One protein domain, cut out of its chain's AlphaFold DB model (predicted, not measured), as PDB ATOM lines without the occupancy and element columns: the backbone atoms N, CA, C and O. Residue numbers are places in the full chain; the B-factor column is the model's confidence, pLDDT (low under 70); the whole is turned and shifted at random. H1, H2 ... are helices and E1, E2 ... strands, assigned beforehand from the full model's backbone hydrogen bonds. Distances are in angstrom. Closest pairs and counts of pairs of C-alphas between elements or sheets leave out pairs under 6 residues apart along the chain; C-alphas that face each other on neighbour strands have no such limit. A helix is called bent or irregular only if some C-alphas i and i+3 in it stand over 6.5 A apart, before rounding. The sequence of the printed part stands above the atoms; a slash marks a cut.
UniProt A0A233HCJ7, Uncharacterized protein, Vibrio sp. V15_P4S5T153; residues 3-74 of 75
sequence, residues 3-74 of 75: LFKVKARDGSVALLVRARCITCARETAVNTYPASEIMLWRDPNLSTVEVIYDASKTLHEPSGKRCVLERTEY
ATOM      1  N   LEU A   3     239.811 236.353 171.522       89.75
ATOM      2  CA  LEU A   3     240.095 237.586 172.241       89.75
ATOM      3  C   LEU A   3     239.034 237.809 173.308       89.75
ATOM      4  O   LEU A   3     237.846 237.586 173.078       89.75
ATOM      5  N   PHE A   4     239.483 238.266 174.467       92.12
ATOM      6  CA  PHE A   4     238.641 238.592 175.602       92.12
ATOM      7  C   PHE A   4     238.938 240.018 176.036       92.12
ATOM      8  O   PHE A   4     240.101 240.397 176.147       92.12
ATOM      9  N   LYS A   5     237.899 240.800 176.312       93.56
ATOM     10  CA  LYS A   5     238.031 242.083 176.993       93.56
ATOM     11  C   LYS A   5     237.702 241.882 178.466       93.56
ATOM     12  O   LYS A   5     236.572 241.526 178.790       93.56
ATOM     13  N   VAL A   6     238.681 242.081 179.341       94.62
ATOM     14  CA  VAL A   6     238.500 242.055 180.798       94.62
ATOM     15  C   VAL A   6     238.382 243.498 181.265       94.62
ATOM     16  O   VAL A   6     239.300 244.273 181.041       94.62
ATOM     17  N   LYS A   7     237.263 243.894 181.867       95.38
ATOM     18  CA  LYS A   7     237.035 245.278 182.305       95.38
ATOM     19  C   LYS A   7     236.797 245.321 183.799       95.38
ATOM     20  O   LYS A   7     236.009 244.519 184.304       95.38
ATOM     21  N   ALA A   8     237.409 246.280 184.474       93.94
ATOM     22  CA  ALA A   8     236.979 246.677 185.800       93.94
ATOM     23  C   ALA A   8     235.537 247.202 185.735       93.94
ATOM     24  O   ALA A   8     235.150 247.888 184.786       93.94
ATOM     25  N   ARG A   9     234.710 246.834 186.713       92.81
ATOM     26  CA  ARG A   9     233.301 247.255 186.768       92.81
ATOM     27  C   ARG A   9     233.125 248.713 187.153       92.81
ATOM     28  O   ARG A   9     232.109 249.296 186.796       92.81
ATOM     29  N   ASP A  10     234.099 249.278 187.852       90.06
ATOM     30  CA  ASP A  10     234.169 250.713 188.132       90.06
ATOM     31  C   ASP A  10     234.496 251.545 186.878       90.06
ATOM     32  O   ASP A  10     234.439 252.769 186.922       90.06
ATOM     33  N   GLY A  11     234.809 250.892 185.751       89.12
ATOM     34  CA  GLY A  11     235.143 251.545 184.493       89.12
ATOM     35  C   GLY A  11     236.561 252.106 184.432       89.12
ATOM     36  O   GLY A  11     236.907 252.674 183.407       89.12
ATOM     37  N   SER A  12     237.390 251.915 185.463       91.44
ATOM     38  CA  SER A  12     238.733 252.506 185.559       91.44
ATOM     39  C   SER A  12     239.724 251.944 184.539       91.44
ATOM     40  O   SER A  12     240.561 252.665 184.000       91.44
ATOM     41  N   VAL A  13     239.646 250.645 184.249       93.56
ATOM     42  CA  VAL A  13     240.629 249.962 183.402       93.56
ATOM     43  C   VAL A  13     240.011 248.812 182.611       93.56
ATOM     44  O   VAL A  13     239.112 248.100 183.069       93.56
ATOM     45  N   ALA A  14     240.520 248.598 181.401       94.06
ATOM     46  CA  ALA A  14     240.218 247.444 180.574       94.06
ATOM     47  C   ALA A  14     241.486 246.807 180.001       94.06
ATOM     48  O   ALA A  14     242.445 247.483 179.649       94.06
ATOM     49  N   LEU A  15     241.452 245.487 179.856       94.00
ATOM     50  CA  LEU A  15     242.508 244.669 179.285       94.00
ATOM     51  C   LEU A  15     241.980 243.923 178.072       94.00
ATOM     52  O   LEU A  15     240.869 243.385 178.092       94.00
ATOM     53  N   LEU A  16     242.809 243.824 177.045       92.88
ATOM     54  CA  LEU A  16     242.579 242.951 175.911       92.88
ATOM     55  C   LEU A  16     243.474 241.723 176.048       92.88
ATOM     56  O   LEU A  16     244.691 241.844 176.108       92.88
ATOM     57  N   VAL A  17     242.880 240.539 176.128       92.06
ATOM     58  CA  VAL A  17     243.564 239.306 176.532       92.06
ATOM     59  C   VAL A  17     243.346 238.212 175.494       92.06
ATOM     60  O   VAL A  17     242.212 237.930 175.097       92.06
ATOM     61  N   ARG A  18     244.422 237.540 175.073       90.62
ATOM     62  CA  ARG A  18     244.338 236.317 174.265       90.62
ATOM     63  C   ARG A  18     244.260 235.117 175.205       90.62
ATOM     64  O   ARG A  18     245.210 234.825 175.926       90.62
ATOM     65  N   ALA A  19     243.142 234.395 175.206       91.19
ATOM     66  CA  ALA A  19     242.940 233.260 176.113       91.19
ATOM     67  C   ALA A  19     242.188 232.094 175.446       91.19
ATOM     68  O   ALA A  19     241.704 232.191 174.317       91.19
ATOM     69  N   ARG A  20     242.140 230.938 176.123       89.81
ATOM     70  CA  ARG A  20     241.384 229.759 175.653       89.81
ATOM     71  C   ARG A  20     239.920 229.804 176.085       89.81
ATOM     72  O   ARG A  20     239.069 229.279 175.380       89.81
ATOM     73  N   CYS A  21     239.641 230.429 177.223       91.19
ATOM     74  CA  CYS A  21     238.312 230.582 177.798       91.19
ATOM     75  C   CYS A  21     238.276 231.809 178.721       91.19
ATOM     76  O   CYS A  21     239.317 232.407 179.011       91.19
ATOM     77  N   ILE A  22     237.081 232.132 179.222       91.25
ATOM     78  CA  ILE A  22     236.831 233.238 180.158       91.25
ATOM     79  C   ILE A  22     237.705 233.122 181.415       91.25
ATOM     80  O   ILE A  22     238.339 234.095 181.819       91.25
ATOM     81  N   THR A  23     237.795 231.928 182.009       92.50
ATOM     82  CA  THR A  23     238.610 231.692 183.212       92.50
ATOM     83  C   THR A  23     240.089 231.960 182.944       92.50
ATOM     84  O   THR A  23     240.730 232.690 183.696       92.50
ATOM     85  N   CYS A  24     240.617 231.468 181.819       92.56
ATOM     86  CA  CYS A  24     242.001 231.723 181.430       92.56
ATOM     87  C   CYS A  24     242.279 233.209 181.175       92.56
ATOM     88  O   CYS A  24     243.412 233.642 181.368       92.56
ATOM     89  N   ALA A  25     241.289 233.991 180.729       93.19
ATOM     90  CA  ALA A  25     241.465 235.429 180.544       93.19
ATOM     91  C   ALA A  25     241.704 236.138 181.888       93.19
ATOM     92  O   ALA A  25     242.640 236.929 181.997       93.19
ATOM     93  N   ARG A  26     240.935 235.782 182.929       93.31
ATOM     94  CA  ARG A  26     241.157 236.285 184.299       93.31
ATOM     95  C   ARG A  26     242.497 235.845 184.868       93.31
ATOM     96  O   ARG A  26     243.235 236.681 185.369       93.31
ATOM     97  N   GLU A  27     242.835 234.561 184.753       93.94
ATOM     98  CA  GLU A  27     244.137 234.047 185.208       93.94
ATOM     99  C   GLU A  27     245.296 234.799 184.556       93.94
ATOM    100  O   GLU A  27     246.269 235.143 185.217       93.94
ATOM    101  N   THR A  28     245.186 235.081 183.257       93.88
ATOM    102  CA  THR A  28     246.221 235.819 182.527       93.88
ATOM    103  C   THR A  28     246.355 237.243 183.064       93.88
ATOM    104  O   THR A  28     247.475 237.677 183.309       93.88
ATOM    105  N   ALA A  29     245.244 237.943 183.319       92.88
ATOM    106  CA  ALA A  29     245.274 239.268 183.940       92.88
ATOM    107  C   ALA A  29     245.898 239.232 185.349       92.88
ATOM    108  O   ALA A  29     246.827 239.986 185.626       92.88
ATOM    109  N   VAL A  30     245.471 238.295 186.203       94.06
ATOM    110  CA  VAL A  30     246.009 238.103 187.564       94.06
ATOM    111  C   VAL A  30     247.516 237.835 187.556       94.06
ATOM    112  O   VAL A  30     248.233 238.395 188.374       94.06
ATOM    113  N   ASN A  31     248.002 237.002 186.635       91.81
ATOM    114  CA  ASN A  31     249.424 236.652 186.555       91.81
ATOM    115  C   ASN A  31     250.295 237.754 185.934       91.81
ATOM    116  O   ASN A  31     251.514 237.704 186.068       91.81
ATOM    117  N   THR A  32     249.693 238.701 185.208       91.56
ATOM    118  CA  THR A  32     250.431 239.763 184.506       91.56
ATOM    119  C   THR A  32     250.610 241.008 185.376       91.56
ATOM    120  O   THR A  32     251.617 241.699 185.247       91.56
ATOM    121  N   TYR A  33     249.646 241.304 186.250       89.50
ATOM    122  CA  TYR A  33     249.580 242.554 187.010       89.50
ATOM    123  C   TYR A  33     249.942 242.375 188.495       89.50
ATOM    124  O   TYR A  33     249.891 241.262 189.020       89.50
ATOM    125  N   PRO A  34     250.348 243.459 189.187       85.69
ATOM    126  CA  PRO A  34     250.808 243.390 190.571       85.69
ATOM    127  C   PRO A  34     249.708 242.969 191.554       85.69
ATOM    128  O   PRO A  34     248.512 243.053 191.275       85.69
ATOM    129  N   ALA A  35     250.136 242.580 192.761       81.56
ATOM    130  CA  ALA A  35     249.268 242.072 193.825       81.56
ATOM    131  C   ALA A  35     248.081 242.989 194.171       81.56
ATOM    132  O   ALA A  35     247.006 242.491 194.501       81.56
ATOM    133  N   SER A  36     248.257 244.307 194.045       84.19
ATOM    134  CA  SER A  36     247.208 245.307 194.265       84.19
ATOM    135  C   SER A  36     246.006 245.144 193.332       84.19
ATOM    136  O   SER A  36     244.887 245.458 193.722       84.19
ATOM    137  N   GLU A  37     246.213 244.616 192.124       84.88
ATOM    138  CA  GLU A  37     245.160 244.428 191.124       84.88
ATOM    139  C   GLU A  37     244.669 242.976 191.033       84.88
ATOM    140  O   GLU A  37     243.714 242.683 190.316       84.88
ATOM    141  N   ILE A  38     245.267 242.039 191.779       89.56
ATOM    142  CA  ILE A  38     244.854 240.628 191.737       89.56
ATOM    143  C   ILE A  38     243.374 240.483 192.094       89.56
ATOM    144  O   ILE A  38     242.652 239.761 191.409       89.56
ATOM    145  N   MET A  39     242.908 241.170 193.142       89.38
ATOM    146  CA  MET A  39     241.504 241.105 193.564       89.38
ATOM    147  C   MET A  39     240.563 241.657 192.490       89.38
ATOM    148  O   MET A  39     239.532 241.044 192.223       89.38
ATOM    149  N   LEU A  40     240.958 242.743 191.818       92.38
ATOM    150  CA  LEU A  40     240.198 243.346 190.723       92.38
ATOM    151  C   LEU A  40     239.953 242.335 189.593       92.38
ATOM    152  O   LEU A  40     238.818 242.129 189.163       92.38
ATOM    153  N   TRP A  41     241.014 241.666 189.140       93.19
ATOM    154  CA  TRP A  41     240.948 240.736 188.011       93.19
ATOM    155  C   TRP A  41     240.361 239.370 188.372       93.19
ATOM    156  O   TRP A  41     239.756 238.703 187.526       93.19
ATOM    157  N   ARG A  42     240.540 238.936 189.621       90.00
ATOM    158  CA  ARG A  42     240.078 237.633 190.104       90.00
ATOM    159  C   ARG A  42     238.593 237.629 190.453       90.00
ATOM    160  O   ARG A  42     237.933 236.627 190.175       90.00
ATOM    161  N   ASP A  43     238.078 238.700 191.057       90.69
ATOM    162  CA  ASP A  43     236.699 238.762 191.550       90.69
ATOM    163  C   ASP A  43     235.697 239.110 190.422       90.69
ATOM    164  O   ASP A  43     235.765 240.196 189.838       90.69
ATOM    165  N   PRO A  44     234.718 238.233 190.112       88.69
ATOM    166  CA  PRO A  44     233.664 238.515 189.131       88.69
ATOM    167  C   PRO A  44     232.736 239.695 189.475       88.69
ATOM    168  O   PRO A  44     232.041 240.219 188.591       88.69
ATOM    169  N   ASN A  45     232.696 240.102 190.744       92.69
ATOM    170  CA  ASN A  45     231.958 241.271 191.211       92.69
ATOM    171  C   ASN A  45     232.729 242.574 190.989       92.69
ATOM    172  O   ASN A  45     232.114 243.632 191.012       92.69
ATOM    173  N   LEU A  46     234.039 242.507 190.738       92.56
ATOM    174  CA  LEU A  46     234.885 243.674 190.468       92.56
ATOM    175  C   LEU A  46     235.295 243.767 188.996       92.56
ATOM    176  O   LEU A  46     235.562 244.862 188.509       92.56
ATOM    177  N   SER A  47     235.275 242.654 188.256       93.62
ATOM    178  CA  SER A  47     235.576 242.637 186.823       93.62
ATOM    179  C   SER A  47     234.618 241.788 185.986       93.62
ATOM    180  O   SER A  47     234.100 240.742 186.390       93.62
ATOM    181  N   THR A  48     234.415 242.231 184.750       95.38
ATOM    182  CA  THR A  48     233.643 241.535 183.715       95.38
ATOM    183  C   THR A  48     234.563 241.041 182.610       95.38
ATOM    184  O   THR A  48     235.634 241.599 182.383       95.38
ATOM    185  N   VAL A  49     234.159 239.964 181.937       94.88
ATOM    186  CA  VAL A  49     234.904 239.385 180.816       94.88
ATOM    187  C   VAL A  49     233.949 239.195 179.650       94.88
ATOM    188  O   VAL A  49     232.950 238.492 179.776       94.88
ATOM    189  N   GLU A  50     234.284 239.788 178.515       93.25
ATOM    190  CA  GLU A  50     233.515 239.706 177.276       93.25
ATOM    191  C   GLU A  50     234.358 239.023 176.199       93.25
ATOM    192  O   GLU A  50     235.534 239.347 176.034       93.25
ATOM    193  N   VAL A  51     233.777 238.086 175.449       90.88
ATOM    194  CA  VAL A  51     234.429 237.538 174.251       90.88
ATOM    195  C   VAL A  51     234.262 238.526 173.102       90.88
ATOM    196  O   VAL A  51     233.156 238.984 172.825       90.88
ATOM    197  N   ILE A  52     235.354 238.814 172.398       88.50
ATOM    198  CA  ILE A  52     235.330 239.584 171.156       88.50
ATOM    199  C   ILE A  52     235.274 238.597 169.987       88.50
ATOM    200  O   ILE A  52     236.243 237.889 169.712       88.50
ATOM    201  N   TYR A  53     234.130 238.572 169.303       75.31
ATOM    202  CA  TYR A  53     233.848 237.717 168.141       75.31
ATOM    203  C   TYR A  53     234.156 238.390 166.791       75.31
ATOM    204  O   TYR A  53     233.611 238.007 165.760       75.31
ATOM    205  N   ASP A  54     235.011 239.409 166.779       69.00
ATOM    206  CA  ASP A  54     235.347 240.142 165.559       69.00
ATOM    207  C   ASP A  54     236.455 239.417 164.775       69.00
ATOM    208  O   ASP A  54     237.608 239.365 165.209       69.00
ATOM    209  N   ALA A  55     236.097 238.860 163.612       53.19
ATOM    210  CA  ALA A  55     237.007 238.147 162.711       53.19
ATOM    211  C   ALA A  55     238.122 239.043 162.137       53.19
ATOM    212  O   ALA A  55     239.155 238.542 161.699       53.19
ATOM    213  N   SER A  56     237.932 240.364 162.169       59.38
ATOM    214  CA  SER A  56     238.885 241.358 161.664       59.38
ATOM    215  C   SER A  56     239.975 241.676 162.691       59.38
ATOM    216  O   SER A  56     241.115 241.978 162.337       59.38
ATOM    217  N   LYS A  57     239.650 241.578 163.987       59.69
ATOM    218  CA  LYS A  57     240.584 241.822 165.091       59.69
ATOM    219  C   LYS A  57     241.363 240.557 165.410       59.69
ATOM    220  O   LYS A  57     241.260 239.983 166.487       59.69
ATOM    221  N   THR A  58     242.218 240.139 164.490       57.62
ATOM    222  CA  THR A  58     243.250 239.150 164.810       57.62
ATOM    223  C   THR A  58     244.496 239.896 165.269       57.62
ATOM    224  O   THR A  58     245.480 239.969 164.546       57.62
ATOM    225  N   LEU A  59     244.465 240.475 166.477       61.16
ATOM    226  CA  LEU A  59     245.697 240.958 167.111       61.16
ATOM    227  C   LEU A  59     246.593 239.741 167.344       61.16
ATOM    228  O   LEU A  59     246.335 238.912 168.223       61.16
ATOM    229  N   HIS A  60     247.551 239.556 166.443       55.03
ATOM    230  CA  HIS A  60     248.389 238.376 166.396       55.03
ATOM    231  C   HIS A  60     249.413 238.437 167.523       55.03
ATOM    232  O   HIS A  60     250.287 239.295 167.527       55.03
ATOM    233  N   GLU A  61     249.333 237.478 168.442       60.56
ATOM    234  CA  GLU A  61     250.486 237.096 169.243       60.56
ATOM    235  C   GLU A  61     251.158 235.913 168.523       60.56
ATOM    236  O   GLU A  61     250.557 234.833 168.452       60.56
ATOM    237  N   PRO A  62     252.361 236.082 167.946       54.03
ATOM    238  CA  PRO A  62     253.015 235.044 167.138       54.03
ATOM    239  C   PRO A  62     253.303 233.761 167.926       54.03
ATOM    240  O   PRO A  62     253.428 232.684 167.354       54.03
ATOM    241  N   SER A  63     253.393 233.879 169.252       64.19
ATOM    242  CA  SER A  63     253.708 232.789 170.171       64.19
ATOM    243  C   SER A  63     252.551 231.795 170.361       64.19
ATOM    244  O   SER A  63     252.773 230.695 170.868       64.19
ATOM    245  N   GLY A  64     251.313 232.179 170.017       65.75
ATOM    246  CA  GLY A  64     250.105 231.400 170.313       65.75
ATOM    247  C   GLY A  64     249.834 231.197 171.813       65.75
ATOM    248  O   GLY A  64     249.039 230.322 172.175       65.75
ATOM    249  N   LYS A  65     250.506 231.958 172.689       79.56
ATOM    250  CA  LYS A  65     250.395 231.838 174.147       79.56
ATOM    251  C   LYS A  65     249.197 232.628 174.687       79.56
ATOM    252  O   LYS A  65     248.403 233.212 173.952       79.56
ATOM    253  N   ARG A  66     248.985 232.511 176.001       86.56
ATOM    254  CA  ARG A  66     248.057 233.373 176.738       86.56
ATOM    255  C   ARG A  66     248.820 234.639 177.099       86.56
ATOM    256  O   ARG A  66     249.868 234.524 177.731       86.56
ATOM    257  N   CYS A  67     248.296 235.801 176.744       89.19
ATOM    258  CA  CYS A  67     248.901 237.071 177.122       89.19
ATOM    259  C   CYS A  67     247.855 238.181 177.237       89.19
ATOM    260  O   CYS A  67     246.742 238.075 176.704       89.19
ATOM    261  N   VAL A  68     248.250 239.261 177.907       89.94
ATOM    262  CA  VAL A  68     247.598 240.562 177.784       89.94
ATOM    263  C   VAL A  68     248.227 241.280 176.590       89.94
ATOM    264  O   VAL A  68     249.441 241.449 176.538       89.94
ATOM    265  N   LEU A  69     247.397 241.664 175.626       89.69
ATOM    266  CA  LEU A  69     247.792 242.349 174.394       89.69
ATOM    267  C   LEU A  69     247.793 243.867 174.560       89.69
ATOM    268  O   LEU A  69     248.626 244.551 173.977       89.69
ATOM    269  N   GLU A  70     246.835 244.389 175.324       90.88
ATOM    270  CA  GLU A  70     246.631 245.824 175.496       90.88
ATOM    271  C   GLU A  70     246.016 246.109 176.868       90.88
ATOM    272  O   GLU A  70     245.215 245.316 177.373       90.88
ATOM    273  N   ARG A  71     246.370 247.261 177.442       92.75
ATOM    274  CA  ARG A  71     245.731 247.859 178.616       92.75
ATOM    275  C   ARG A  71     245.257 249.257 178.250       92.75
ATOM    276  O   ARG A  71     246.024 250.039 177.699       92.75
ATOM    277  N   THR A  72     244.016 249.564 178.594       93.00
ATOM    278  CA  THR A  72     243.406 250.881 178.428       93.00
ATOM    279  C   THR A  72     242.951 251.370 179.795       93.00
ATOM    280  O   THR A  72     242.149 250.700 180.444       93.00
ATOM    281  N   GLU A  73     243.453 252.520 180.227       91.81
ATOM    282  CA  GLU A  73     243.030 253.188 181.461       91.81
ATOM    283  C   GLU A  73     242.089 254.340 181.106       91.81
ATOM    284  O   GLU A  73     242.301 255.036 180.110       91.81
ATOM    285  N   TYR A  74     241.028 254.504 181.889       86.94
ATOM    286  CA  TYR A  74     240.025 255.545 181.706       86.94
ATOM    287  C   TYR A  74     240.127 256.543 182.865       86.94
ATOM    288  O   TYR A  74     240.247 256.144 184.023       86.94
TER     289      TYR A  74
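What this domain is: This is residues 3 to 74 of the 75 residues of an uncharacterized protein of Vibrio sp. V15_P4S5T153 (UniProt A0A233HCJ7). A strongly twisted antiparallel sheet, in the order E3, E1, E2, E4, has a helical hairpin, H1 and H2, over one face: two layers. A long loop, residues 53 to 66, joins its edges. The 72 printed residues run E1, E2, H1, H2, E3, E4, mixed in class and compact, with radius of gyration of the C-alphas 11.4 A and spans 30 by 20 by 20 A.

Where its parts are: Find C-alpha 3 at (240.095, 237.586, 172.241), where E1, residues 3 to 8, begins. E2 is 13 to 19, 18.4 A; E3 is 47 to 52; E4, 67 to 73, ends at (243.030, 253.188, 181.461). H1 is 22 to 32, 15.7 A; H2, 35 to 42, is irregular, C-alphas 36 and 39 being 7.1 A apart.

How they stand to each other: Within hydrogen-bond range look for N 6 and O 15, 2.8 A, in the hairpin E1 and E2; N 7 and O 48, 2.9 A, between E1 and E3; N 16 and O 70, 2.8 A, between E2 and E4. H1 and H2 touch, closest at the C-alphas of Val 30 and Ile 38, 5.0 A, opposite ways at a shallow tilt of 5 degrees. E2, H1 H2, E3 form a split strand-helix-strand unit, E1 between its strands, its crossover right-handed. Every O i to N i+4 pair is within range in H1, 2 of 4 in H2.

The domain as a whole: The farthest C-alphas, Ser 36 and Ala 55, are 33.9 A apart. The printed part has no cut; the link E3 to E4 is long, and residues 54 to 64 have pLDDT under 70.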